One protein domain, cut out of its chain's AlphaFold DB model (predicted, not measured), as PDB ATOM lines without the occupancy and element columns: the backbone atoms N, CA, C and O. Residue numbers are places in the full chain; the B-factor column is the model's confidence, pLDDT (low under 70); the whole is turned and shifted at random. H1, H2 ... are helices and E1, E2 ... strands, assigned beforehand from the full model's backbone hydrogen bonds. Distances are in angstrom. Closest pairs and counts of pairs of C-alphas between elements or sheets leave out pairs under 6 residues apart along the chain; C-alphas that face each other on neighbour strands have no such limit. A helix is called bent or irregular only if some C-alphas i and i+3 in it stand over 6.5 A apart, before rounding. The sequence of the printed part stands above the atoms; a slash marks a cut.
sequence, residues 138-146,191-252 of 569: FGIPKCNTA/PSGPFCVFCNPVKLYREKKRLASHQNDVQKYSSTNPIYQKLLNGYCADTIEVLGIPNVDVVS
ATOM      1  N   PHE A 138     -36.113  -9.280  42.648       92.56
ATOM      2  CA  PHE A 138     -35.328  -9.977  43.659       92.56
ATOM      3  C   PHE A 138     -34.941 -11.382  43.186       92.56
ATOM      4  O   PHE A 138     -35.760 -12.082  42.607       92.56
ATOM      5  N   GLY A 139     -33.691 -11.792  43.398       93.62
ATOM      6  CA  GLY A 139     -33.162 -13.077  42.938       93.62
ATOM      7  C   GLY A 139     -33.251 -14.162  44.006       93.62
ATOM      8  O   GLY A 139     -32.855 -13.952  45.154       93.62
ATOM      9  N   ILE A 140     -33.719 -15.346  43.621       92.31
ATOM     10  CA  ILE A 140     -33.828 -16.536  44.464       92.31
ATOM     11  C   ILE A 140     -33.070 -17.683  43.781       92.31
ATOM     12  O   ILE A 140     -33.524 -18.213  42.767       92.31
ATOM     13  N   PRO A 141     -31.887 -18.073  44.287       89.56
ATOM     14  CA  PRO A 141     -31.128 -19.182  43.721       89.56
ATOM     15  C   PRO A 141     -31.917 -20.496  43.722       89.56
ATOM     16  O   PRO A 141     -32.424 -20.923  44.762       89.56
ATOM     17  N   LYS A 142     -31.948 -21.179  42.575       86.50
ATOM     18  CA  LYS A 142     -32.578 -22.497  42.444       86.50
ATOM     19  C   LYS A 142     -31.784 -23.550  43.217       86.50
ATOM     20  O   LYS A 142     -30.552 -23.607  43.127       86.50
ATOM     21  N   CYS A 143     -32.489 -24.393  43.968       70.88
ATOM     22  CA  CYS A 143     -31.901 -25.504  44.719       70.88
ATOM     23  C   CYS A 143     -31.816 -26.777  43.859       70.88
ATOM     24  O   CYS A 143     -32.671 -27.011  43.013       70.88
ATOM     25  N   ASN A 144     -30.806 -27.623  44.102       62.28
ATOM     26  CA  ASN A 144     -30.683 -28.926  43.435       62.28
ATOM     27  C   ASN A 144     -31.834 -29.858  43.855       62.28
ATOM     28  O   ASN A 144     -32.062 -30.070  45.049       62.28
ATOM     29  N   THR A 145     -32.483 -30.487  42.875       52.59
ATOM     30  CA  THR A 145     -33.620 -31.419  43.015       52.59
ATOM     31  C   THR A 145     -33.383 -32.600  43.961       52.59
ATOM     32  O   THR A 145     -34.347 -33.149  44.483       52.59
ATOM     33  N   ALA A 146     -32.131 -32.945  44.287       49.12
ATOM     34  CA  ALA A 146     -31.817 -33.976  45.284       49.12
ATOM     35  C   ALA A 146     -32.277 -33.625  46.720       49.12
ATOM     36  O   ALA A 146     -32.485 -34.527  47.523       49.12
ATOM     37  N   PRO A 191     -26.198 -22.609  47.725       80.31
ATOM     38  CA  PRO A 191     -26.772 -21.420  47.101       80.31
ATOM     39  C   PRO A 191     -26.669 -20.192  48.015       80.31
ATOM     40  O   PRO A 191     -26.765 -20.312  49.237       80.31
ATOM     41  N   SER A 192     -26.532 -19.000  47.431       81.88
ATOM     42  CA  SER A 192     -26.316 -17.734  48.160       81.88
ATOM     43  C   SER A 192     -27.526 -17.228  48.971       81.88
ATOM     44  O   SER A 192     -27.461 -16.150  49.580       81.88
ATOM     45  N   GLY A 193     -28.625 -17.990  48.982       86.94
ATOM     46  CA  GLY A 193     -29.938 -17.574  49.472       86.94
ATOM     47  C   GLY A 193     -30.527 -16.412  48.658       86.94
ATOM     48  O   GLY A 193     -29.866 -15.914  47.747       86.94
ATOM     49  N   PRO A 194     -31.748 -15.955  48.979       91.38
ATOM     50  CA  PRO A 194     -32.368 -14.816  48.307       91.38
ATOM     51  C   PRO A 194     -31.511 -13.534  48.395       91.38
ATOM     52  O   PRO A 194     -30.837 -13.286  49.407       91.38
ATOM     53  N   PHE A 195     -31.483 -12.732  47.327       94.19
ATOM     54  CA  PHE A 195     -30.710 -11.487  47.261       94.19
ATOM     55  C   PHE A 195     -31.171 -10.517  46.169       94.19
ATOM     56  O   PHE A 195     -31.686 -10.915  45.130       94.19
ATOM     57  N   CYS A 196     -30.891  -9.224  46.356       93.69
ATOM     58  CA  CYS A 196     -31.057  -8.238  45.294       93.69
ATOM     59  C   CYS A 196     -29.923  -8.367  44.264       93.69
ATOM     60  O   CYS A 196     -28.756  -8.119  44.585       93.69
ATOM     61  N   VAL A 197     -30.275  -8.700  43.019       91.31
ATOM     62  CA  VAL A 197     -29.318  -8.891  41.913       91.31
ATOM     63  C   VAL A 197     -28.597  -7.602  41.502       91.31
ATOM     64  O   VAL A 197     -27.525  -7.675  40.911       91.31
ATOM     65  N   PHE A 198     -29.128  -6.432  41.872       91.12
ATOM     66  CA  PHE A 198     -28.540  -5.124  41.552       91.12
ATOM     67  C   PHE A 198     -27.672  -4.545  42.671       91.12
ATOM     68  O   PHE A 198     -26.779  -3.746  42.404       91.12
ATOM     69  N   CYS A 199     -27.929  -4.926  43.925       91.69
ATOM     70  CA  CYS A 199     -27.234  -4.366  45.088       91.69
ATOM     71  C   CYS A 199     -26.174  -5.303  45.674       91.69
ATOM     72  O   CYS A 199     -25.376  -4.866  46.499       91.69
ATOM     73  N   ASN A 200     -26.158  -6.586  45.294       91.56
ATOM     74  CA  ASN A 200     -25.235  -7.565  45.865       91.56
ATOM     75  C   ASN A 200     -24.370  -8.246  44.787       91.56
ATOM     76  O   ASN A 200     -24.610  -9.407  44.435       91.56
ATOM     77  N   PRO A 201     -23.331  -7.551  44.276       89.69
ATOM     78  CA  PRO A 201     -22.464  -8.082  43.223       89.69
ATOM     79  C   PRO A 201     -21.687  -9.326  43.674       89.69
ATOM     80  O   PRO A 201     -21.380 -10.191  42.858       89.69
ATOM     81  N   VAL A 202     -21.418  -9.470  44.977       90.75
ATOM     82  CA  VAL A 202     -20.708 -10.632  45.535       90.75
ATOM     83  C   VAL A 202     -21.552 -11.901  45.422       90.75
ATOM     84  O   VAL A 202     -21.053 -12.929  44.963       90.75
ATOM     85  N   LYS A 203     -22.830 -11.854  45.823       91.62
ATOM     86  CA  LYS A 203     -23.740 -12.997  45.662       91.62
ATOM     87  C   LYS A 203     -23.996 -13.301  44.186       91.62
ATOM     88  O   LYS A 203     -23.945 -14.465  43.803       91.62
ATOM     89  N   LEU A 204     -24.160 -12.270  43.353       90.56
ATOM     90  CA  LEU A 204     -24.297 -12.437  41.905       90.56
ATOM     91  C   LEU A 204     -23.087 -13.170  41.299       90.56
ATOM     92  O   LEU A 204     -23.251 -14.160  40.590       90.56
ATOM     93  N   TYR A 205     -21.868 -12.735  41.631       89.56
ATOM     94  CA  TYR A 205     -20.631 -13.378  41.183       89.56
ATOM     95  C   TYR A 205     -20.542 -14.845  41.632       89.56
ATOM     96  O   TYR A 205     -20.158 -15.712  40.845       89.56
ATOM     97  N   ARG A 206     -20.933 -15.154  42.876       89.44
ATOM     98  CA  ARG A 206     -20.960 -16.536  43.387       89.44
ATOM     99  C   ARG A 206     -21.910 -17.425  42.589       89.44
ATOM    100  O   ARG A 206     -21.529 -18.543  42.249       89.44
ATOM    101  N   GLU A 207     -23.101 -16.935  42.256       88.81
ATOM    102  CA  GLU A 207     -24.068 -17.697  41.457       88.81
ATOM    103  C   GLU A 207     -23.598 -17.904  40.010       88.81
ATOM    104  O   GLU A 207     -23.755 -19.006  39.486       88.81
ATOM    105  N   LYS A 208     -22.936 -16.912  39.399       87.81
ATOM    106  CA  LYS A 208     -22.284 -17.075  38.086       87.81
ATOM    107  C   LYS A 208     -21.169 -18.119  38.125       87.81
ATOM    108  O   LYS A 208     -21.097 -18.994  37.266       87.81
ATOM    109  N   LYS A 209     -20.316 -18.078  39.156       87.19
ATOM    110  CA  LYS A 209     -19.243 -19.066  39.339       87.19
ATOM    111  C   LYS A 209     -19.805 -20.477  39.528       87.19
ATOM    112  O   LYS A 209     -19.254 -21.416  38.964       87.19
ATOM    113  N   ARG A 210     -20.908 -20.612  40.276       84.88
ATOM    114  CA  ARG A 210     -21.610 -21.888  40.484       84.88
ATOM    115  C   ARG A 210     -22.111 -22.487  39.170       84.88
ATOM    116  O   ARG A 210     -22.024 -23.699  38.996       84.88
ATOM    117  N   LEU A 211     -22.589 -21.647  38.252       81.44
ATOM    118  CA  LEU A 211     -22.993 -22.064  36.910       81.44
ATOM    119  C   LEU A 211     -21.786 -22.535  36.078       81.44
ATOM    120  O   LEU A 211     -21.816 -23.628  35.520       81.44
ATOM    121  N   ALA A 212     -20.699 -21.755  36.052       81.00
ATOM    122  CA  ALA A 212     -19.494 -22.079  35.281       81.00
ATOM    123  C   ALA A 212     -18.797 -23.369  35.750       81.00
ATOM    124  O   ALA A 212     -18.297 -24.134  34.931       81.00
ATOM    125  N   SER A 213     -18.787 -23.649  37.058       75.50
ATOM    126  CA  SER A 213     -18.185 -24.874  37.606       75.50
ATOM    127  C   SER A 213     -18.975 -26.153  37.306       75.50
ATOM    128  O   SER A 213     -18.459 -27.246  37.533       75.50
ATOM    129  N   HIS A 214     -20.218 -26.043  36.828       68.44
ATOM    130  CA  HIS A 214     -21.141 -27.170  36.676       68.44
ATOM    131  C   HIS A 214     -21.902 -27.122  35.337       68.44
ATOM    132  O   HIS A 214     -23.118 -27.301  35.294       68.44
ATOM    133  N   GLN A 215     -21.178 -26.913  34.229       60.12
ATOM    134  CA  GLN A 215     -21.748 -26.833  32.872       60.12
ATOM    135  C   GLN A 215     -22.508 -28.100  32.424       60.12
ATOM    136  O   GLN A 215     -23.437 -27.989  31.634       60.12
ATOM    137  N   ASN A 216     -22.188 -29.286  32.960       55.03
ATOM    138  CA  ASN A 216     -22.877 -30.546  32.623       55.03
ATOM    139  C   ASN A 216     -24.195 -30.772  33.398       55.03
ATOM    140  O   ASN A 216     -24.851 -31.790  33.205       55.03
ATOM    141  N   ASP A 217     -24.596 -29.838  34.269       57.34
ATOM    142  CA  ASP A 217     -25.749 -29.957  35.178       57.34
ATOM    143  C   ASP A 217     -26.917 -29.023  34.796       57.34
ATOM    144  O   ASP A 217     -27.743 -28.667  35.637       57.34
ATOM    145  N   VAL A 218     -27.029 -28.633  33.518       51.41
ATOM    146  CA  VAL A 218     -28.102 -27.749  33.003       51.41
ATOM    147  C   VAL A 218     -29.502 -28.264  33.376       51.41
ATOM    148  O   VAL A 218     -30.380 -27.478  33.732       51.41
ATOM    149  N   GLN A 219     -29.700 -29.588  33.404       54.78
ATOM    150  CA  GLN A 219     -30.956 -30.210  33.840       54.78
ATOM    151  C   GLN A 219     -31.262 -30.020  35.340       54.78
ATOM    152  O   GLN A 219     -32.429 -30.091  35.721       54.78
ATOM    153  N   LYS A 220     -30.277 -29.734  36.204       56.19
ATOM    154  CA  LYS A 220     -30.476 -29.596  37.661       56.19
ATOM    155  C   LYS A 220     -30.959 -28.215  38.114       56.19
ATOM    156  O   LYS A 220     -31.451 -28.090  39.233       56.19
ATOM    157  N   TYR A 221     -30.876 -27.192  37.260       61.91
ATOM    158  CA  TYR A 221     -31.404 -25.840  37.527       61.91
ATOM    159  C   TYR A 221     -32.721 -25.551  36.790       61.91
ATOM    160  O   TYR A 221     -33.112 -24.395  36.618       61.91
ATOM    161  N   SER A 222     -33.405 -26.603  36.343       59.09
ATOM    162  CA  SER A 222     -34.630 -26.512  35.544       59.09
ATOM    163  C   SER A 222     -35.902 -26.372  36.386       59.09
ATOM    164  O   SER A 222     -36.870 -25.769  35.929       59.09
ATOM    165  N   SER A 223     -35.916 -26.878  37.624       65.94
ATOM    166  CA  SER A 223     -37.106 -26.836  38.475       65.94
ATOM    167  C   SER A 223     -37.262 -25.467  39.143       65.94
ATOM    168  O   SER A 223     -36.684 -25.210  40.203       65.94
ATOM    169  N   THR A 224     -38.045 -24.587  38.527       68.50
ATOM    170  CA  THR A 224     -38.520 -23.352  39.164       68.50
ATOM    171  C   THR A 224     -39.638 -23.686  40.153       68.50
ATOM    172  O   THR A 224     -40.493 -24.530  39.884       68.50
ATOM    173  N   ASN A 225     -39.646 -23.023  41.309       80.00
ATOM    174  CA  ASN A 225     -40.738 -23.154  42.270       80.00
ATOM    175  C   ASN A 225     -42.048 -22.623  41.641       80.00
ATOM    176  O   ASN A 225     -42.062 -21.467  41.207       80.00
ATOM    177  N   PRO A 226     -43.154 -23.393  41.623       82.75
ATOM    178  CA  PRO A 226     -44.428 -22.949  41.050       82.75
ATOM    179  C   PRO A 226     -44.945 -21.622  41.622       82.75
ATOM    180  O   PRO A 226     -45.584 -20.851  40.910       82.75
ATOM    181  N   ILE A 227     -44.643 -21.320  42.891       84.38
ATOM    182  CA  ILE A 227     -44.986 -20.034  43.514       84.38
ATOM    183  C   ILE A 227     -44.241 -18.893  42.813       84.38
ATOM    184  O   ILE A 227     -44.839 -17.867  42.510       84.38
ATOM    185  N   TYR A 228     -42.953 -19.075  42.515       88.38
ATOM    186  CA  TYR A 228     -42.132 -18.045  41.875       88.38
ATOM    187  C   TYR A 228     -42.472 -17.860  40.401       88.38
ATOM    188  O   TYR A 228     -42.359 -16.738  39.924       88.38
ATOM    189  N   GLN A 229     -42.959 -18.896  39.705       85.50
ATOM    190  CA  GLN A 229     -43.434 -18.764  38.319       85.50
ATOM    191  C   GLN A 229     -44.538 -17.712  38.183       85.50
ATOM    192  O   GLN A 229     -44.541 -16.959  37.215       85.50
ATOM    193  N   LYS A 230     -45.427 -17.611  39.180       88.25
ATOM    194  CA  LYS A 230     -46.504 -16.607  39.217       88.25
ATOM    195  C   LYS A 230     -46.000 -15.177  39.439       88.25
ATOM    196  O   LYS A 230     -46.750 -14.236  39.241       88.25
ATOM    197  N   LEU A 231     -44.750 -15.022  39.876       91.94
ATOM    198  CA  LEU A 231     -44.129 -13.734  40.188       91.94
ATOM    199  C   LEU A 231     -43.172 -13.256  39.091       91.94
ATOM    200  O   LEU A 231     -42.523 -12.220  39.254       91.94
ATOM    201  N   LEU A 232     -43.031 -14.027  38.012       89.94
ATOM    202  CA  LEU A 232     -42.206 -13.663  36.870       89.94
ATOM    203  C   LEU A 232     -42.968 -12.680  35.986       89.94
ATOM    204  O   LEU A 232     -44.139 -12.870  35.679       89.94
ATOM    205  N   ASN A 233     -42.265 -11.658  35.516       90.31
ATOM    206  CA  ASN A 233     -42.752 -10.772  34.470       90.31
ATOM    207  C   ASN A 233     -41.673 -10.566  33.399       90.31
ATOM    208  O   ASN A 233     -40.562 -11.095  33.507       90.31
ATOM    209  N   GLY A 234     -41.989  -9.780  32.368       88.56
ATOM    210  CA  GLY A 234     -41.075  -9.533  31.253       88.56
ATOM    211  C   GLY A 234     -39.697  -9.006  31.674       88.56
ATOM    212  O   GLY A 234     -38.680  -9.489  31.182       88.56
ATOM    213  N   TYR A 235     -39.632  -8.097  32.656       92.38
ATOM    214  CA  TYR A 235     -38.355  -7.591  33.178       92.38
ATOM    215  C   TYR A 235     -37.546  -8.666  33.901       92.38
ATOM    216  O   TYR A 235     -36.320  -8.670  33.809       92.38
ATOM    217  N   CYS A 236     -38.213  -9.575  34.613       92.38
ATOM    218  CA  CYS A 236     -37.552 -10.667  35.317       92.38
ATOM    219  C   CYS A 236     -36.854 -11.619  34.338       92.38
ATOM    220  O   CYS A 236     -35.678 -11.930  34.523       92.38
ATOM    221  N   ALA A 237     -37.566 -12.040  33.288       89.81
ATOM    222  CA  ALA A 237     -37.029 -12.923  32.254       89.81
ATOM    223  C   ALA A 237     -35.843 -12.276  31.519       89.81
ATOM    224  O   ALA A 237     -34.767 -12.868  31.450       89.81
ATOM    225  N   ASP A 238     -36.011 -11.028  31.074       90.06
ATOM    226  CA  ASP A 238     -34.966 -10.267  30.378       90.06
ATOM    227  C   ASP A 238     -33.738 -10.046  31.284       90.06
ATOM    228  O   ASP A 238     -32.599 -10.196  30.854       90.06
ATOM    229  N   THR A 239     -33.939  -9.799  32.586       91.25
ATOM    230  CA  THR A 239     -32.839  -9.659  33.559       91.25
ATOM    231  C   THR A 239     -32.022 -10.943  33.707       91.25
ATOM    232  O   THR A 239     -30.799 -10.874  33.830       91.25
ATOM    233  N   ILE A 240     -32.661 -12.117  33.710       89.44
ATOM    234  CA  ILE A 240     -31.953 -13.406  33.800       89.44
ATOM    235  C   ILE A 240     -31.026 -13.590  32.596       89.44
ATOM    236  O   ILE A 240     -29.875 -14.001  32.778       89.44
ATOM    237  N   GLU A 241     -31.518 -13.265  31.400       88.00
ATOM    238  CA  GLU A 241     -30.760 -13.330  30.151       88.00
ATOM    239  C   GLU A 241     -29.595 -12.333  30.161       88.00
ATOM    240  O   GLU A 241     -28.440 -12.735  30.026       88.00
ATOM    241  N   VAL A 242     -29.871 -11.057  30.456       88.12
ATOM    242  CA  VAL A 242     -28.874  -9.972  30.520       88.12
ATOM    243  C   VAL A 242     -27.764 -10.258  31.528       88.12
ATOM    244  O   VAL A 242     -26.596  -9.940  31.297       88.12
ATOM    245  N   LEU A 243     -28.113 -10.823  32.684       88.12
ATOM    246  CA  LEU A 243     -27.144 -11.128  33.730       88.12
ATOM    247  C   LEU A 243     -26.460 -12.485  33.532       88.12
ATOM    248  O   LEU A 243     -25.440 -12.714  34.185       88.12
ATOM    249  N   GLY A 244     -26.978 -13.363  32.667       86.75
ATOM    250  CA  GLY A 244     -26.446 -14.708  32.439       86.75
ATOM    251  C   GLY A 244     -26.552 -15.612  33.671       86.75
ATOM    252  O   GLY A 244     -25.583 -16.281  34.032       86.75
ATOM    253  N   ILE A 245     -27.700 -15.601  34.362       87.62
ATOM    254  CA  ILE A 245     -27.924 -16.339  35.626       87.62
ATOM    255  C   ILE A 245     -29.156 -17.266  35.593       87.62
ATOM    256  O   ILE A 245     -30.025 -17.173  36.461       87.62
ATOM    257  N   PRO A 246     -29.256 -18.219  34.646       88.25
ATOM    258  CA  PRO A 246     -30.412 -19.127  34.520       88.25
ATOM    259  C   PRO A 246     -30.685 -19.996  35.767       88.25
ATOM    260  O   PRO A 246     -31.765 -20.574  35.924       88.25
ATOM    261  N   ASN A 247     -29.707 -20.091  36.668       87.12
ATOM    262  CA  ASN A 247     -29.763 -20.791  37.948       87.12
ATOM    263  C   ASN A 247     -30.385 -19.971  39.098       87.12
ATOM    264  O   ASN A 247     -30.360 -20.430  40.246       87.12
ATOM    265  N   VAL A 248     -30.927 -18.785  38.814       90.38
ATOM    266  CA  VAL A 248     -31.610 -17.897  39.764       90.38
ATOM    267  C   VAL A 248     -32.993 -17.552  39.213       90.38
ATOM    268  O   VAL A 248     -33.108 -17.091  38.082       90.38
ATOM    269  N   ASP A 249     -34.040 -17.749  40.012       91.31
ATOM    270  CA  ASP A 249     -35.367 -17.205  39.719       91.31
ATOM    271  C   ASP A 249     -35.382 -15.723  40.119       91.31
ATOM    272  O   ASP A 249     -35.183 -15.391  41.287       91.31
ATOM    273  N   VAL A 250     -35.585 -14.817  39.164       93.88
ATOM    274  CA  VAL A 250     -35.775 -13.385  39.442       93.88
ATOM    275  C   VAL A 250     -37.273 -13.129  39.544       93.88
ATOM    276  O   VAL A 250     -37.986 -13.391  38.590       93.88
ATOM    277  N   VAL A 251     -37.755 -12.647  40.685       95.25
ATOM    278  CA  VAL A 251     -39.189 -12.454  40.967       95.25
ATOM    279  C   VAL A 251     -39.530 -10.984  41.194       95.25
ATOM    280  O   VAL A 251     -38.691 -10.214  41.668       95.25
ATOM    281  N   SER A 252     -40.776 -10.608  40.904       95.31
ATOM    282  CA  SER A 252     -41.319  -9.263  41.108       95.31
ATOM    283  C   SER A 252     -42.025  -9.123  42.469       95.31
ATOM    284  O   SER A 252     -43.038  -9.786  42.706       95.31
TER     285      SER A 252
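What this domain is: This is residues 138 to 146 and 191 to 252 of the 569 residues of the protein "actin-related protein 2-like" of Neodiprion lecontei (UniProt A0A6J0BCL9). A short ribbon of two antiparallel strands, E1 and E2, forms the middle of a small, rounded domain, and the chain from H1 through H2 and H3 to H4 wraps round it. H4 packs on the ribbon at E2, H1 lies beside it with few close C-alphas, and H2 is farther out. The printed part has 71 residues with four named helices and two named strands, in the order E1 H1 H2 H3 H4 E2, and its class is mostly helix. The whole is compact, with a radius of gyration of the C-alphas of 11.3 A and spans of 28 by 26 by 20 A.

How they stand to each other: Begin at E1, residues 138 to 141, and look for its antiparallel neighbour E2, residues 248 to 251, at 150 degrees between their directions. N 138 and O 251 are 2.9 A apart and N 249 and O 140 are 2.8 A apart, both within hydrogen-bond range. Next comes H1, residues 201 to 212; the closest C-alphas of H1 and E1 are those of Glu 207 and Pro 141, 7.6 A apart. H2, residues 215 to 221, and H1 meet only through their link; H2 is only just apart from E2, at 8.3 A. H3, residues 226 to 229, comes nearest to E2 at the C-alphas of Tyr 228 and Val 251, 6.4 A. H4, residues 234 to 243, has 7 pairs of C-alphas within 8 A of E2, the closest being Cys 236 and Val 250, 5.2 A. H1 and H4 are apart, as are H3 and H4. In H1 and H4 every O i to N i+4 pair is within hydrogen-bond range; in H2 it is 0 of 3, with 1 of 4 O i to N i+3 pairs, and H3 is too short for an O i to N i+4 pair.

Where its parts are: Find C-alpha 138 at (-35.328, -9.977, 43.659), where E1 begins; it runs 10.1 A. Go on to C-alpha 201 at (-22.464, -8.082, 43.223), from which H1 runs 16.4 A. H2 runs 10.8 A and is irregular, with C-alphas 216 and 219 8.2 A apart. H3 spans 5.1 A and H4 14.2 A. E2 runs 9.4 A and ends at C-alpha 251, (-39.189, -12.454, 40.967).

The domain as a whole: The two C-alphas farthest apart are those of Ala 146 and Cys 199, 30.0 A. Residues 147 to 190 are not printed, and C-alphas 146 and 191 stand 13.7 A apart across this cut, in the link from E1 to H1. The links H1 to H2, H2 to H3, H3 to H4 and H4 to E2 are tight. Look at the B-factor column for the model's confidence: the mean pLDDT of the printed part is 82.6, and residues 144 to 146 and 214 to 224 are under 70.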